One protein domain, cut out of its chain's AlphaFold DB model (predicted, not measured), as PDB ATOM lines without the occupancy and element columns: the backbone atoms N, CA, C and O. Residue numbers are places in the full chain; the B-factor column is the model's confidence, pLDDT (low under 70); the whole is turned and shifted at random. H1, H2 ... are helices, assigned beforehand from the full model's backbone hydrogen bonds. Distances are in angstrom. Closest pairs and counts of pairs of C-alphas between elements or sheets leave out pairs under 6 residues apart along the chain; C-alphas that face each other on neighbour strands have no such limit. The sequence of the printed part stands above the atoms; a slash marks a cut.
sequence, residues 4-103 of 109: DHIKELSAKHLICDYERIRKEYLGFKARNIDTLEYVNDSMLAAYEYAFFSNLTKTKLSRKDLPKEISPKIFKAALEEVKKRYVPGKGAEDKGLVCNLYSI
ATOM      1  N   ASP A   4     147.343 233.566  43.440       81.44
ATOM      2  CA  ASP A   4     148.809 233.485  43.411       81.44
ATOM      3  C   ASP A   4     149.315 233.242  44.842       81.44
ATOM      4  O   ASP A   4     149.626 234.180  45.584       81.44
ATOM      5  N   HIS A   5     149.315 231.973  45.262       87.06
ATOM      6  CA  HIS A   5     149.628 231.597  46.641       87.06
ATOM      7  C   HIS A   5     151.077 231.921  47.013       87.06
ATOM      8  O   HIS A   5     151.338 232.331  48.144       87.06
ATOM      9  N   ILE A   6     152.021 231.813  46.070       89.19
ATOM     10  CA  ILE A   6     153.419 232.212  46.287       89.19
ATOM     11  C   ILE A   6     153.516 233.698  46.621       89.19
ATOM     12  O   ILE A   6     154.231 234.055  47.559       89.19
ATOM     13  N   LYS A   7     152.798 234.572  45.907       90.12
ATOM     14  CA  LYS A   7     152.806 236.012  46.202       90.12
ATOM     15  C   LYS A   7     152.226 236.314  47.587       90.12
ATOM     16  O   LYS A   7     152.832 237.072  48.344       90.12
ATOM     17  N   GLU A   8     151.096 235.698  47.938       89.94
ATOM     18  CA  GLU A   8     150.464 235.854  49.259       89.94
ATOM     19  C   GLU A   8     151.385 235.379  50.397       89.94
ATOM     20  O   GLU A   8     151.592 236.097  51.378       89.94
ATOM     21  N   LEU A   9     151.985 234.194  50.249       90.00
ATOM     22  CA  LEU A   9     152.931 233.635  51.216       90.00
ATOM     23  C   LEU A   9     154.190 234.491  51.342       90.00
ATOM     24  O   LEU A   9     154.662 234.732  52.452       90.00
ATOM     25  N   SER A  10     154.718 234.982  50.222       88.94
ATOM     26  CA  SER A  10     155.903 235.839  50.218       88.94
ATOM     27  C   SER A  10     155.649 237.136  50.981       88.94
ATOM     28  O   SER A  10     156.450 237.501  51.837       88.94
ATOM     29  N   ALA A  11     154.499 237.781  50.758       89.25
ATOM     30  CA  ALA A  11     154.110 238.978  51.500       89.25
ATOM     31  C   ALA A  11     153.957 238.692  53.005       89.25
ATOM     32  O   ALA A  11     154.485 239.430  53.835       89.25
ATOM     33  N   LYS A  12     153.286 237.591  53.363       89.69
ATOM     34  CA  LYS A  12     153.059 237.197  54.762       89.69
ATOM     35  C   LYS A  12     154.354 236.886  55.516       89.69
ATOM     36  O   LYS A  12     154.452 237.169  56.707       89.69
ATOM     37  N   HIS A  13     155.327 236.290  54.834       86.94
ATOM     38  CA  HIS A  13     156.595 235.857  55.419       86.94
ATOM     39  C   HIS A  13     157.764 236.810  55.126       86.94
ATOM     40  O   HIS A  13     158.903 236.454  55.416       86.94
ATOM     41  N   LEU A  14     157.487 238.012  54.602       86.06
ATOM     42  CA  LEU A  14     158.477 239.054  54.294       86.06
ATOM     43  C   LEU A  14     159.605 238.571  53.365       86.06
ATOM     44  O   LEU A  14     160.775 238.896  53.550       86.06
ATOM     45  N   ILE A  15     159.246 237.782  52.353       86.12
ATOM     46  CA  ILE A  15     160.167 237.292  51.327       86.12
ATOM     47  C   ILE A  15     160.042 238.178  50.089       86.12
ATOM     48  O   ILE A  15     158.980 238.260  49.476       86.12
ATOM     49  N   CYS A  16     161.138 238.835  49.713       79.25
ATOM     50  CA  CYS A  16     161.134 239.827  48.637       79.25
ATOM     51  C   CYS A  16     161.095 239.203  47.228       79.25
ATOM     52  O   CYS A  16     160.457 239.750  46.333       79.25
ATOM     53  N   ASP A  17     161.706 238.031  47.030       85.94
ATOM     54  CA  ASP A  17     161.936 237.445  45.697       85.94
ATOM     55  C   ASP A  17     160.819 236.493  45.228       85.94
ATOM     56  O   ASP A  17     161.073 235.387  44.735       85.94
ATOM     57  N   TYR A  18     159.554 236.898  45.368       88.06
ATOM     58  CA  TYR A  18     158.413 236.038  45.024       88.06
ATOM     59  C   TYR A  18     158.375 235.647  43.534       88.06
ATOM     60  O   TYR A  18     157.987 234.527  43.201       88.06
ATOM     61  N   GLU A  19     158.827 236.521  42.629       89.19
ATOM     62  CA  GLU A  19     158.869 236.239  41.186       89.19
ATOM     63  C   GLU A  19     159.853 235.118  40.846       89.19
ATOM     64  O   GLU A  19     159.552 234.240  40.032       89.19
ATOM     65  N   ARG A  20     161.011 235.099  41.515       88.25
ATOM     66  CA  ARG A  20     161.996 234.024  41.369       88.25
ATOM     67  C   ARG A  20     161.417 232.700  41.858       88.25
ATOM     68  O   ARG A  20     161.524 231.699  41.155       88.25
ATOM     69  N   ILE A  21     160.780 232.701  43.029       90.00
ATOM     70  CA  ILE A  21     160.149 231.507  43.609       90.00
ATOM     71  C   ILE A  21     159.063 230.973  42.673       90.00
ATOM     72  O   ILE A  21     159.016 229.774  42.403       90.00
ATOM     73  N   ARG A  22     158.236 231.864  42.118       90.94
ATOM     74  CA  ARG A  22     157.201 231.512  41.145       90.94
ATOM     75  C   ARG A  22     157.789 230.902  39.878       90.94
ATOM     76  O   ARG A  22     157.285 229.886  39.411       90.94
ATOM     77  N   LYS A  23     158.856 231.485  39.327       90.81
ATOM     78  CA  LYS A  23     159.529 230.955  38.134       90.81
ATOM     79  C   LYS A  23     160.081 229.546  38.375       90.81
ATOM     80  O   LYS A  23     159.869 228.660  37.548       90.81
ATOM     81  N   GLU A  24     160.736 229.332  39.513       90.19
ATOM     82  CA  GLU A  24     161.255 228.019  39.916       90.19
ATOM     83  C   GLU A  24     160.122 227.000  40.112       90.19
ATOM     84  O   GLU A  24     160.215 225.866  39.635       90.19
ATOM     85  N   TYR A  25     159.017 227.416  40.741       91.94
ATOM     86  CA  TYR A  25     157.839 226.571  40.919       91.94
ATOM     87  C   TYR A  25     157.200 226.186  39.585       91.94
ATOM     88  O   TYR A  25     156.922 225.011  39.373       91.94
ATOM     89  N   LEU A  26     157.008 227.128  38.658       91.19
ATOM     90  CA  LEU A  26     156.453 226.829  37.332       91.19
ATOM     91  C   LEU A  26     157.335 225.838  36.568       91.19
ATOM     92  O   LEU A  26     156.823 224.888  35.977       91.19
ATOM     93  N   GLY A  27     158.659 226.002  36.647       89.12
ATOM     94  CA  GLY A  27     159.600 225.034  36.093       89.12
ATOM     95  C   GLY A  27     159.488 223.665  36.765       89.12
ATOM     96  O   GLY A  27     159.538 222.638  36.094       89.12
ATOM     97  N   PHE A  28     159.340 223.607  38.088       88.94
ATOM     98  CA  PHE A  28     159.106 222.355  38.810       88.94
ATOM     99  C   PHE A  28     157.779 221.692  38.412       88.94
ATOM    100  O   PHE A  28     157.782 220.497  38.114       88.94
ATOM    101  N   LYS A  29     156.684 222.459  38.362       89.81
ATOM    102  CA  LYS A  29     155.327 222.016  38.020       89.81
ATOM    103  C   LYS A  29     155.277 221.408  36.623       89.81
ATOM    104  O   LYS A  29     154.878 220.255  36.499       89.81
ATOM    105  N   ALA A  30     155.780 222.124  35.619       88.25
ATOM    106  CA  ALA A  30     155.817 221.641  34.239       88.25
ATOM    107  C   ALA A  30     156.573 220.306  34.100       88.25
ATOM    108  O   ALA A  30     156.193 219.459  33.302       88.25
ATOM    109  N   ARG A  31     157.627 220.101  34.901       83.25
ATOM    110  CA  ARG A  31     158.475 218.897  34.841       83.25
ATOM    111  C   ARG A  31     157.944 217.714  35.652       83.25
ATOM    112  O   ARG A  31     158.191 216.573  35.287       83.25
ATOM    113  N   ASN A  32     157.307 217.972  36.794       83.38
ATOM    114  CA  ASN A  32     157.047 216.937  37.802       83.38
ATOM    115  C   ASN A  32     155.574 216.722  38.124       83.38
ATOM    116  O   ASN A  32     155.265 215.707  38.742       83.38
ATOM    117  N   ILE A  33     154.714 217.692  37.807       86.50
ATOM    118  CA  ILE A  33     153.302 217.700  38.200       86.50
ATOM    119  C   ILE A  33     152.409 217.628  36.966       86.50
ATOM    120  O   ILE A  33     151.481 216.833  36.948       86.50
ATOM    121  N   ASP A  34     152.709 218.413  35.929       85.00
ATOM    122  CA  ASP A  34     151.892 218.467  34.707       85.00
ATOM    123  C   ASP A  34     151.949 217.164  33.897       85.00
ATOM    124  O   ASP A  34     151.088 216.917  33.059       85.00
ATOM    125  N   THR A  35     152.938 216.310  34.172       79.81
ATOM    126  CA  THR A  35     153.072 214.961  33.608       79.81
ATOM    127  C   THR A  35     152.329 213.888  34.408       79.81
ATOM    128  O   THR A  35     152.292 212.735  33.980       79.81
ATOM    129  N   LEU A  36     151.766 214.227  35.572       79.62
ATOM    130  CA  LEU A  36     151.054 213.281  36.425       79.62
ATOM    131  C   LEU A  36     149.579 213.198  36.024       79.62
ATOM    132  O   LEU A  36     148.911 214.212  35.825       79.62
ATOM    133  N   GLU A  37     149.034 211.987  36.014       78.81
ATOM    134  CA  GLU A  37     147.593 211.780  35.881       78.81
ATOM    135  C   GLU A  37     146.865 212.006  37.221       78.81
ATOM    136  O   GLU A  37     147.434 211.810  38.301       78.81
ATOM    137  N   TYR A  38     145.584 212.383  37.145       79.38
ATOM    138  CA  TYR A  38     144.669 212.549  38.288       79.38
ATOM    139  C   TYR A  38     145.059 213.628  39.315       79.38
ATOM    140  O   TYR A  38     144.861 213.464  40.522       79.38
ATOM    141  N   VAL A  39     145.579 214.761  38.842       81.50
ATOM    142  CA  VAL A  39     145.875 215.930  39.682       81.50
ATOM    143  C   VAL A  39     144.677 216.881  39.712       81.50
ATOM    144  O   VAL A  39     144.136 217.240  38.670       81.50
ATOM    145  N   ASN A  40     144.274 217.315  40.910       85.25
ATOM    146  CA  ASN A  40     143.228 218.323  41.109       85.25
ATOM    147  C   ASN A  40     143.787 219.615  41.738       85.25
ATOM    148  O   ASN A  40     144.940 219.670  42.172       85.25
ATOM    149  N   ASP A  41     142.953 220.653  41.829       86.62
ATOM    150  CA  ASP A  41     143.363 221.979  42.314       86.62
ATOM    151  C   ASP A  41     143.902 221.971  43.753       86.62
ATOM    152  O   ASP A  41     144.856 222.688  44.065       86.62
ATOM    153  N   SER A  42     143.354 221.131  44.638       85.88
ATOM    154  CA  SER A  42     143.822 221.054  46.027       85.88
ATOM    155  C   SER A  42     145.194 220.378  46.141       85.88
ATOM    156  O   SER A  42     146.010 220.778  46.977       85.88
ATOM    157  N   MET A  43     145.499 219.412  45.267       88.69
ATOM    158  CA  MET A  43     146.840 218.830  45.130       88.69
ATOM    159  C   MET A  43     147.834 219.829  44.535       88.69
ATOM    160  O   MET A  43     148.957 219.925  45.032       88.69
ATOM    161  N   LEU A  44     147.428 220.599  43.517       90.38
ATOM    162  CA  LEU A  44     148.264 221.661  42.942       90.38
ATOM    163  C   LEU A  44     148.648 222.691  44.001       90.38
ATOM    164  O   LEU A  44     149.835 222.991  44.158       90.38
ATOM    165  N   ALA A  45     147.668 223.145  44.785       90.69
ATOM    166  CA  ALA A  45     147.918 224.014  45.922       90.69
ATOM    167  C   ALA A  45     148.881 223.339  46.913       90.69
ATOM    168  O   ALA A  45     149.882 223.933  47.301       90.69
ATOM    169  N   ALA A  46     148.674 222.070  47.280       92.12
ATOM    170  CA  ALA A  46     149.569 221.382  48.218       92.12
ATOM    171  C   ALA A  46     151.029 221.370  47.745       92.12
ATOM    172  O   ALA A  46     151.924 221.647  48.548       92.12
ATOM    173  N   TYR A  47     151.268 221.125  46.454       92.75
ATOM    174  CA  TYR A  47     152.603 221.223  45.871       92.75
ATOM    175  C   TYR A  47     153.151 222.651  45.872       92.75
ATOM    176  O   TYR A  47     154.335 222.824  46.141       92.75
ATOM    177  N   GLU A  48     152.333 223.670  45.613       93.12
ATOM    178  CA  GLU A  48     152.763 225.074  45.636       93.12
ATOM    179  C   GLU A  48     153.223 225.514  47.038       93.12
ATOM    180  O   GLU A  48     154.338 226.015  47.207       93.12
ATOM    181  N   TYR A  49     152.421 225.233  48.071       93.75
ATOM    182  CA  TYR A  49     152.769 225.527  49.466       93.75
ATOM    183  C   TYR A  49     153.999 224.725  49.928       93.75
ATOM    184  O   TYR A  49     154.873 225.252  50.625       93.75
ATOM    185  N   ALA A  50     154.088 223.449  49.541       94.00
ATOM    186  CA  ALA A  50     155.231 222.595  49.848       94.00
ATOM    187  C   ALA A  50     156.516 223.089  49.170       94.00
ATOM    188  O   ALA A  50     157.577 223.122  49.798       94.00
ATOM    189  N   PHE A  51     156.415 223.509  47.908       94.00
ATOM    190  CA  PHE A  51     157.518 224.076  47.147       94.00
ATOM    191  C   PHE A  51     158.043 225.349  47.795       94.00
ATOM    192  O   PHE A  51     159.244 225.446  48.056       94.00
ATOM    193  N   PHE A  52     157.139 226.273  48.123       93.50
ATOM    194  CA  PHE A  52     157.471 227.497  48.840       93.50
ATOM    195  C   PHE A  52     158.233 227.178  50.132       93.50
ATOM    196  O   PHE A  52     159.378 227.592  50.285       93.50
ATOM    197  N   SER A  53     157.651 226.348  51.005       93.38
ATOM    198  CA  SER A  53     158.260 225.956  52.282       93.38
ATOM    199  C   SER A  53     159.644 225.317  52.110       93.38
ATOM    200  O   SER A  53     160.569 225.621  52.867       93.38
ATOM    201  N   ASN A  54     159.822 224.455  51.103       92.75
ATOM    202  CA  ASN A  54     161.107 223.813  50.842       92.75
ATOM    203  C   ASN A  54     162.168 224.789  50.316       92.75
ATOM    204  O   ASN A  54     163.330 224.696  50.729       92.75
ATOM    205  N   LEU A  55     161.792 225.690  49.402       90.38
ATOM    206  CA  LEU A  55     162.721 226.621  48.766       90.38
ATOM    207  C   LEU A  55     163.155 227.726  49.732       90.38
ATOM    208  O   LEU A  55     164.344 228.020  49.829       90.38
ATOM    209  N   THR A  56     162.212 228.297  50.479       89.38
ATOM    210  CA  THR A  56     162.458 229.427  51.389       89.38
ATOM    211  C   THR A  56     162.872 228.982  52.790       89.38
ATOM    212  O   THR A  56     163.235 229.810  53.622       89.38
ATOM    213  N   LYS A  57     162.784 227.675  53.081       88.81
ATOM    214  CA  LYS A  57     162.947 227.086  54.424       88.81
ATOM    215  C   LYS A  57     161.956 227.634  55.458       88.81
ATOM    216  O   LYS A  57     162.128 227.415  56.659       88.81
ATOM    217  N   THR A  58     160.889 228.295  55.011       89.00
ATOM    218  CA  THR A  58     159.822 228.794  55.879       89.00
ATOM    219  C   THR A  58     159.011 227.626  56.430       89.00
ATOM    220  O   THR A  58     158.504 226.790  55.679       89.00
ATOM    221  N   LYS A  59     158.842 227.580  57.754       87.75
ATOM    222  CA  LYS A  59     157.951 226.616  58.410       87.75
ATOM    223  C   LYS A  59     156.510 227.111  58.317       87.75
ATOM    224  O   LYS A  59     156.164 228.096  58.961       87.75
ATOM    225  N   LEU A  60     155.686 226.417  57.536       88.44
ATOM    226  CA  LEU A  60     154.259 226.708  57.429       88.44
ATOM    227  C   LEU A  60     153.481 226.003  58.544       88.44
ATOM    228  O   LEU A  60     153.705 224.828  58.842       88.44
ATOM    229  N   SER A  61     152.560 226.731  59.159       85.62
ATOM    230  CA  SER A  61     151.621 226.238  60.163       85.62
ATOM    231  C   SER A  61     150.266 225.907  59.528       85.62
ATOM    232  O   SER A  61     149.971 226.295  58.399       85.62
ATOM    233  N   ARG A  62     149.371 225.235  60.268       83.88
ATOM    234  CA  ARG A  62     148.017 224.918  59.771       83.88
ATOM    235  C   ARG A  62     147.230 226.159  59.332       83.88
ATOM    236  O   ARG A  62     146.396 226.040  58.445       83.88
ATOM    237  N   LYS A  63     147.500 227.321  59.938       85.62
ATOM    238  CA  LYS A  63     146.845 228.601  59.622       85.62
ATOM    239  C   LYS A  63     147.308 229.198  58.291       85.62
ATOM    240  O   LYS A  63     146.651 230.095  57.774       85.62
ATOM    241  N   ASP A  64     148.444 228.740  57.776       85.38
ATOM    242  CA  ASP A  64     148.974 229.160  56.479       85.38
ATOM    243  C   ASP A  64     148.379 228.326  55.342       85.38
ATOM    244  O   ASP A  64     148.325 228.789  54.211       85.38
ATOM    245  N   LEU A  65     147.896 227.118  55.648       87.50
ATOM    246  CA  LEU A  65     147.374 226.177  54.665       87.50
ATOM    247  C   LEU A  65     145.863 226.366  54.439       87.50
ATOM    248  O   LEU A  65     145.110 226.494  55.411       87.50
ATOM    249  N   PRO A  66     145.382 226.272  53.187       86.44
ATOM    250  CA  PRO A  66     143.964 226.139  52.876       86.44
ATOM    251  C   PRO A  66     143.307 225.000  53.663       86.44
ATOM    252  O   PRO A  66     143.928 223.971  53.954       86.44
ATOM    253  N   LYS A  67     142.019 225.159  53.996       86.31
ATOM    254  CA  LYS A  67     141.263 224.170  54.790       86.31
ATOM    255  C   LYS A  67     141.284 222.779  54.150       86.31
ATOM    256  O   LYS A  67     141.422 221.793  54.870       86.31
ATOM    257  N   GLU A  68     141.238 222.732  52.826       86.06
ATOM    258  CA  GLU A  68     141.249 221.523  51.994       86.06
ATOM    259  C   GLU A  68     142.570 220.740  52.076       86.06
ATOM    260  O   GLU A  68     142.587 219.521  51.921       86.06
ATOM    261  N   ILE A  69     143.684 221.410  52.388       87.56
ATOM    262  CA  ILE A  69     144.998 220.770  52.485       87.56
ATOM    263  C   ILE A  69     145.189 220.245  53.903       87.56
ATOM    264  O   ILE A  69     145.504 220.995  54.825       87.56
ATOM    265  N   SER A  70     145.015 218.942  54.106       87.38
ATOM    266  CA  SER A  70     145.307 218.326  55.403       87.38
ATOM    267  C   SER A  70     146.822 218.303  55.692       87.38
ATOM    268  O   SER A  70     147.633 218.283  54.760       87.38
ATOM    269  N   PRO A  71     147.248 218.227  56.970       87.12
ATOM    270  CA  PRO A  71     148.665 218.078  57.319       87.12
ATOM    271  C   PRO A  71     149.337 216.868  56.653       87.12
ATOM    272  O   PRO A  71     150.521 216.920  56.328       87.12
ATOM    273  N   LYS A  72     148.578 215.788  56.421       87.12
ATOM    274  CA  LYS A  72     149.062 214.577  55.747       87.12
ATOM    275  C   LYS A  72     149.361 214.841  54.269       87.12
ATOM    276  O   LYS A  72     150.434 214.467  53.806       87.12
ATOM    277  N   ILE A  73     148.448 215.520  53.566       89.25
ATOM    278  CA  ILE A  73     148.617 215.905  52.153       89.25
ATOM    279  C   ILE A  73     149.814 216.848  52.009       89.25
ATOM    280  O   ILE A  73     150.694 216.603  51.189       89.25
ATOM    281  N   PHE A  74     149.904 217.872  52.862       91.50
ATOM    282  CA  PHE A  74     151.030 218.805  52.849       91.50
ATOM    283  C   PHE A  74     152.372 218.104  53.094       91.50
ATOM    284  O   PHE A  74     153.335 218.343  52.368       91.50
ATOM    285  N   LYS A  75     152.444 217.205  54.086       90.19
ATOM    286  CA  LYS A  75     153.669 216.450  54.379       90.19
ATOM    287  C   LYS A  75     154.093 215.582  53.193       90.19
ATOM    288  O   LYS A  75     155.273 215.560  52.868       90.19
ATOM    289  N   ALA A  76     153.152 214.897  52.547       90.00
ATOM    290  CA  ALA A  76     153.448 214.077  51.374       90.00
ATOM    291  C   ALA A  76     153.975 214.924  50.205       90.00
ATOM    292  O   ALA A  76     155.033 214.614  49.660       90.00
ATOM    293  N   ALA A  77     153.312 216.046  49.906       91.50
ATOM    294  CA  ALA A  77     153.759 216.987  48.882       91.50
ATOM    295  C   ALA A  77     155.167 217.527  49.187       91.50
ATOM    296  O   ALA A  77     156.017 217.598  48.302       91.50
ATOM    297  N   LEU A  78     155.449 217.855  50.453       93.00
ATOM    298  CA  LEU A  78     156.757 218.337  50.896       93.00
ATOM    299  C   LEU A  78     157.868 217.299  50.711       93.00
ATOM    300  O   LEU A  78     158.956 217.652  50.259       93.00
ATOM    301  N   GLU A  79     157.614 216.035  51.038       90.94
ATOM    302  CA  GLU A  79     158.592 214.962  50.830       90.94
ATOM    303  C   GLU A  79     158.852 214.706  49.339       90.94
ATOM    304  O   GLU A  79     160.003 214.546  48.930       90.94
ATOM    305  N   GLU A  80     157.815 214.752  48.500       89.12
ATOM    306  CA  GLU A  80     157.984 214.658  47.047       89.12
ATOM    307  C   GLU A  80     158.791 215.820  46.473       89.12
ATOM    308  O   GLU A  80     159.720 215.593  45.695       89.12
ATOM    309  N   VAL A  81     158.481 217.052  46.884       90.44
ATOM    310  CA  VAL A  81     159.240 218.242  46.487       90.44
ATOM    311  C   VAL A  81     160.701 218.088  46.897       90.44
ATOM    312  O   VAL A  81     161.573 218.268  46.057       90.44
ATOM    313  N   LYS A  82     161.001 217.707  48.144       89.38
ATOM    314  CA  LYS A  82     162.392 217.506  48.597       89.38
ATOM    315  C   LYS A  82     163.138 216.462  47.771       89.38
ATOM    316  O   LYS A  82     164.333 216.615  47.544       89.38
ATOM    317  N   LYS A  83     162.447 215.402  47.345       85.75
ATOM    318  CA  LYS A  83     163.040 214.317  46.557       85.75
ATOM    319  C   LYS A  83     163.289 214.719  45.103       85.75
ATOM    320  O   LYS A  83     164.294 214.311  44.530       85.75
ATOM    321  N   ARG A  84     162.359 215.461  44.496       82.38
ATOM    322  CA  ARG A  84     162.358 215.750  43.051       82.38
ATOM    323  C   ARG A  84     162.937 217.118  42.694       82.38
ATOM    324  O   ARG A  84     163.397 217.311  41.574       82.38
ATOM    325  N   TYR A  85     162.924 218.075  43.617       81.75
ATOM    326  CA  TYR A  85     163.472 219.406  43.386       81.75
ATOM    327  C   TYR A  85     164.944 219.475  43.793       81.75
ATOM    328  O   TYR A  85     165.281 219.463  44.977       81.75
ATOM    329  N   VAL A  86     165.816 219.629  42.797       74.38
ATOM    330  CA  VAL A  86     167.231 219.965  42.981       74.38
ATOM    331  C   VAL A  86     167.487 221.328  42.331       74.38
ATOM    332  O   VAL A  86     167.269 221.459  41.123       74.38
ATOM    333  N   PRO A  87     167.951 222.343  43.085       69.56
ATOM    334  CA  PRO A  87     168.274 223.650  42.519       69.56
ATOM    335  C   PRO A  87     169.286 223.518  41.374       69.56
ATOM    336  O   PRO A  87     170.337 222.903  41.542       69.56
ATOM    337  N   GLY A  88     168.971 224.080  40.206       60.72
ATOM    338  CA  GLY A  88     169.904 224.146  39.075       60.72
ATOM    339  C   GLY A  88     170.166 222.839  38.310       60.72
ATOM    340  O   GLY A  88     171.030 222.844  37.439       60.72
ATOM    341  N   LYS A  89     169.444 221.736  38.570       58.12
ATOM    342  CA  LYS A  89     169.515 220.516  37.735       58.12
ATOM    343  C   LYS A  89     168.291 220.354  36.817       58.12
ATOM    344  O   LYS A  89     167.150 220.608  37.216       58.12
ATOM    345  N   GLY A  90     168.548 219.919  35.579       47.78
ATOM    346  CA  GLY A  90     167.548 219.414  34.628       47.78
ATOM    347  C   GLY A  90     167.129 217.978  34.967       47.78
ATOM    348  O   GLY A  90     167.896 217.263  35.610       47.78
ATOM    349  N   ALA A  91     165.908 217.583  34.598       53.00
ATOM    350  CA  ALA A  91     165.311 216.303  34.989       53.00
ATOM    351  C   ALA A  91     165.406 215.241  33.879       53.00
ATOM    352  O   ALA A  91     165.344 215.579  32.699       53.00
ATOM    353  N   GLU A  92     165.511 213.974  34.292       48.09
ATOM    354  CA  GLU A  92     165.300 212.780  33.466       48.09
ATOM    355  C   GLU A  92     163.814 212.380  33.501       48.09
ATOM    356  O   GLU A  92     163.210 212.294  34.573       48.09
ATOM    357  N   ASP A  93     163.240 212.147  32.322       41.56
ATOM    358  CA  ASP A  93     161.830 211.827  32.089       41.56
ATOM    359  C   ASP A  93     161.468 210.411  32.555       41.56
ATOM    360  O   ASP A  93     162.031 209.428  32.067       41.56
ATOM    361  N   LYS A  94     160.486 210.288  33.457       49.19
ATOM    362  CA  LYS A  94     159.728 209.045  33.687       49.19
ATOM    363  C   LYS A  94     158.285 209.413  34.027       49.19
ATOM    364  O   LYS A  94     158.048 210.069  35.040       49.19
ATOM    365  N   GLY A  95     157.332 208.988  33.194       49.81
ATOM    366  CA  GLY A  95     155.901 209.101  33.483       49.81
ATOM    367  C   GLY A  95     155.574 208.407  34.806       49.81
ATOM    368  O   GLY A  95     155.928 207.244  35.007       49.81
ATOM    369  N   LEU A  96     154.971 209.141  35.740       57.34
ATOM    370  CA  LEU A  96     154.711 208.691  37.108       57.34
ATOM    371  C   LEU A  96     153.287 209.080  37.513       57.34
ATOM    372  O   LEU A  96     152.792 210.139  37.147       57.34
ATOM    373  N   VAL A  97     152.638 208.233  38.307       58.41
ATOM    374  CA  VAL A  97     151.340 208.531  38.931       58.41
ATOM    375  C   VAL A  97     151.556 209.482  40.120       58.41
ATOM    376  O   VAL A  97     152.565 209.377  40.825       58.41
ATOM    377  N   CYS A  98     150.635 210.425  40.356       60.97
ATOM    378  CA  CYS A  98     150.710 211.348  41.493       60.97
ATOM    379  C   CYS A  98     150.509 210.610  42.826       60.97
ATOM    380  O   CYS A  98     149.436 210.060  43.072       60.97
ATOM    381  N   ASN A  99     151.490 210.642  43.739       68.88
ATOM    382  CA  ASN A  99     151.339 209.947  45.027       68.88
ATOM    383  C   ASN A  99     150.308 210.625  45.950       68.88
ATOM    384  O   ASN A  99     149.771 209.971  46.846       68.88
ATOM    385  N   LEU A 100     149.993 211.912  45.741       71.00
ATOM    386  CA  LEU A 100     148.914 212.580  46.478       71.00
ATOM    387  C   LEU A 100     147.544 211.985  46.146       71.00
ATOM    388  O   LEU A 100     146.678 211.957  47.023       71.00
ATOM    389  N   TYR A 101     147.353 211.452  44.937       67.88
ATOM    390  CA  TYR A 101     146.096 210.827  44.533       67.88
ATOM    391  C   TYR A 101     145.694 209.684  45.469       67.88
ATOM    392  O   TYR A 101     144.579 209.681  45.988       67.88
ATOM    393  N   SER A 102     146.628 208.785  45.793       65.81
ATOM    394  CA  SER A 102     146.395 207.668  46.721       65.81
ATOM    395  C   SER A 102     146.065 208.108  48.153       65.81
ATOM    396  O   SER A 102     145.540 207.322  48.938       65.81
ATOM    397  N   ILE A 103     146.392 209.349  48.527       72.88
ATOM    398  CA  ILE A 103     146.124 209.902  49.861       72.88
ATOM    399  C   ILE A 103     144.767 210.606  49.901       72.88
ATOM    400  O   ILE A 103     144.080 210.528  50.920       72.88
TER     401      ILE A 103
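What this domain is: This is residues 4 to 103 of the 109 residues of an uncharacterized protein of Encephalitozoon cuniculi (UniProt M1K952). Helix H3 runs through the core, with the helical hairpin of H1 and H2 on one side of it and H4 crossing it on the other. After H4, residues 85 to 103 swing out in a wide loop with no named element. The printed part has 100 residues with four named helices, in the order H1, H2, H3, H4, and no named strand; its class is all helix. It is compact, with a radius of gyration of the C-alphas of 12.8 A and spans of 36 by 30 by 19 A.

How they stand to each other: H1, residues 5 to 12, and H2, residues 18 to 32, form a hairpin. They touch at a shallow tilt of 30 degrees, opposite ways, with H2 using residues 18 to 22 alone; their closest C-alphas, of Lys 7 and Tyr 18, are 5.7 A apart. H3, residues 41 to 56, is the hub. It touches H1 with residues 45 to 52 alone, at a steep tilt of 45 degrees, the closest C-alphas being those of Ile 6 and Phe 52 at 6.7 A. It touches H2 at a steep tilt of 57 degrees, opposite ways; the closest C-alphas, of Tyr 25 and Phe 51, are 6.7 A apart. H4, residues 71 to 84, touches H3 at a steep tilt of 60 degrees, with the closest C-alphas, of Ala 50 and Leu 78, at 4.6 A. H1 and H4 are apart. In H1, H2, H3 and H4 every O i to N i+4 pair is within hydrogen-bond range.

Where its parts are: H1 begins at C-alpha 5, (149.628, 231.597, 46.641), and is 10.4 A long. H2 is 20.5 A long and H3 22.4 A. H4 is 19.9 A long and ends at C-alpha 84, (162.358, 215.750, 43.051).

The domain as a whole: The two C-alphas farthest apart, of Leu 14 and Gly 95, are 36.6 A apart. The printed part has no cut. The link from H3 to H4, 14 residues, is long. Residues 87 to 99 and 101 to 102 have pLDDT under 70.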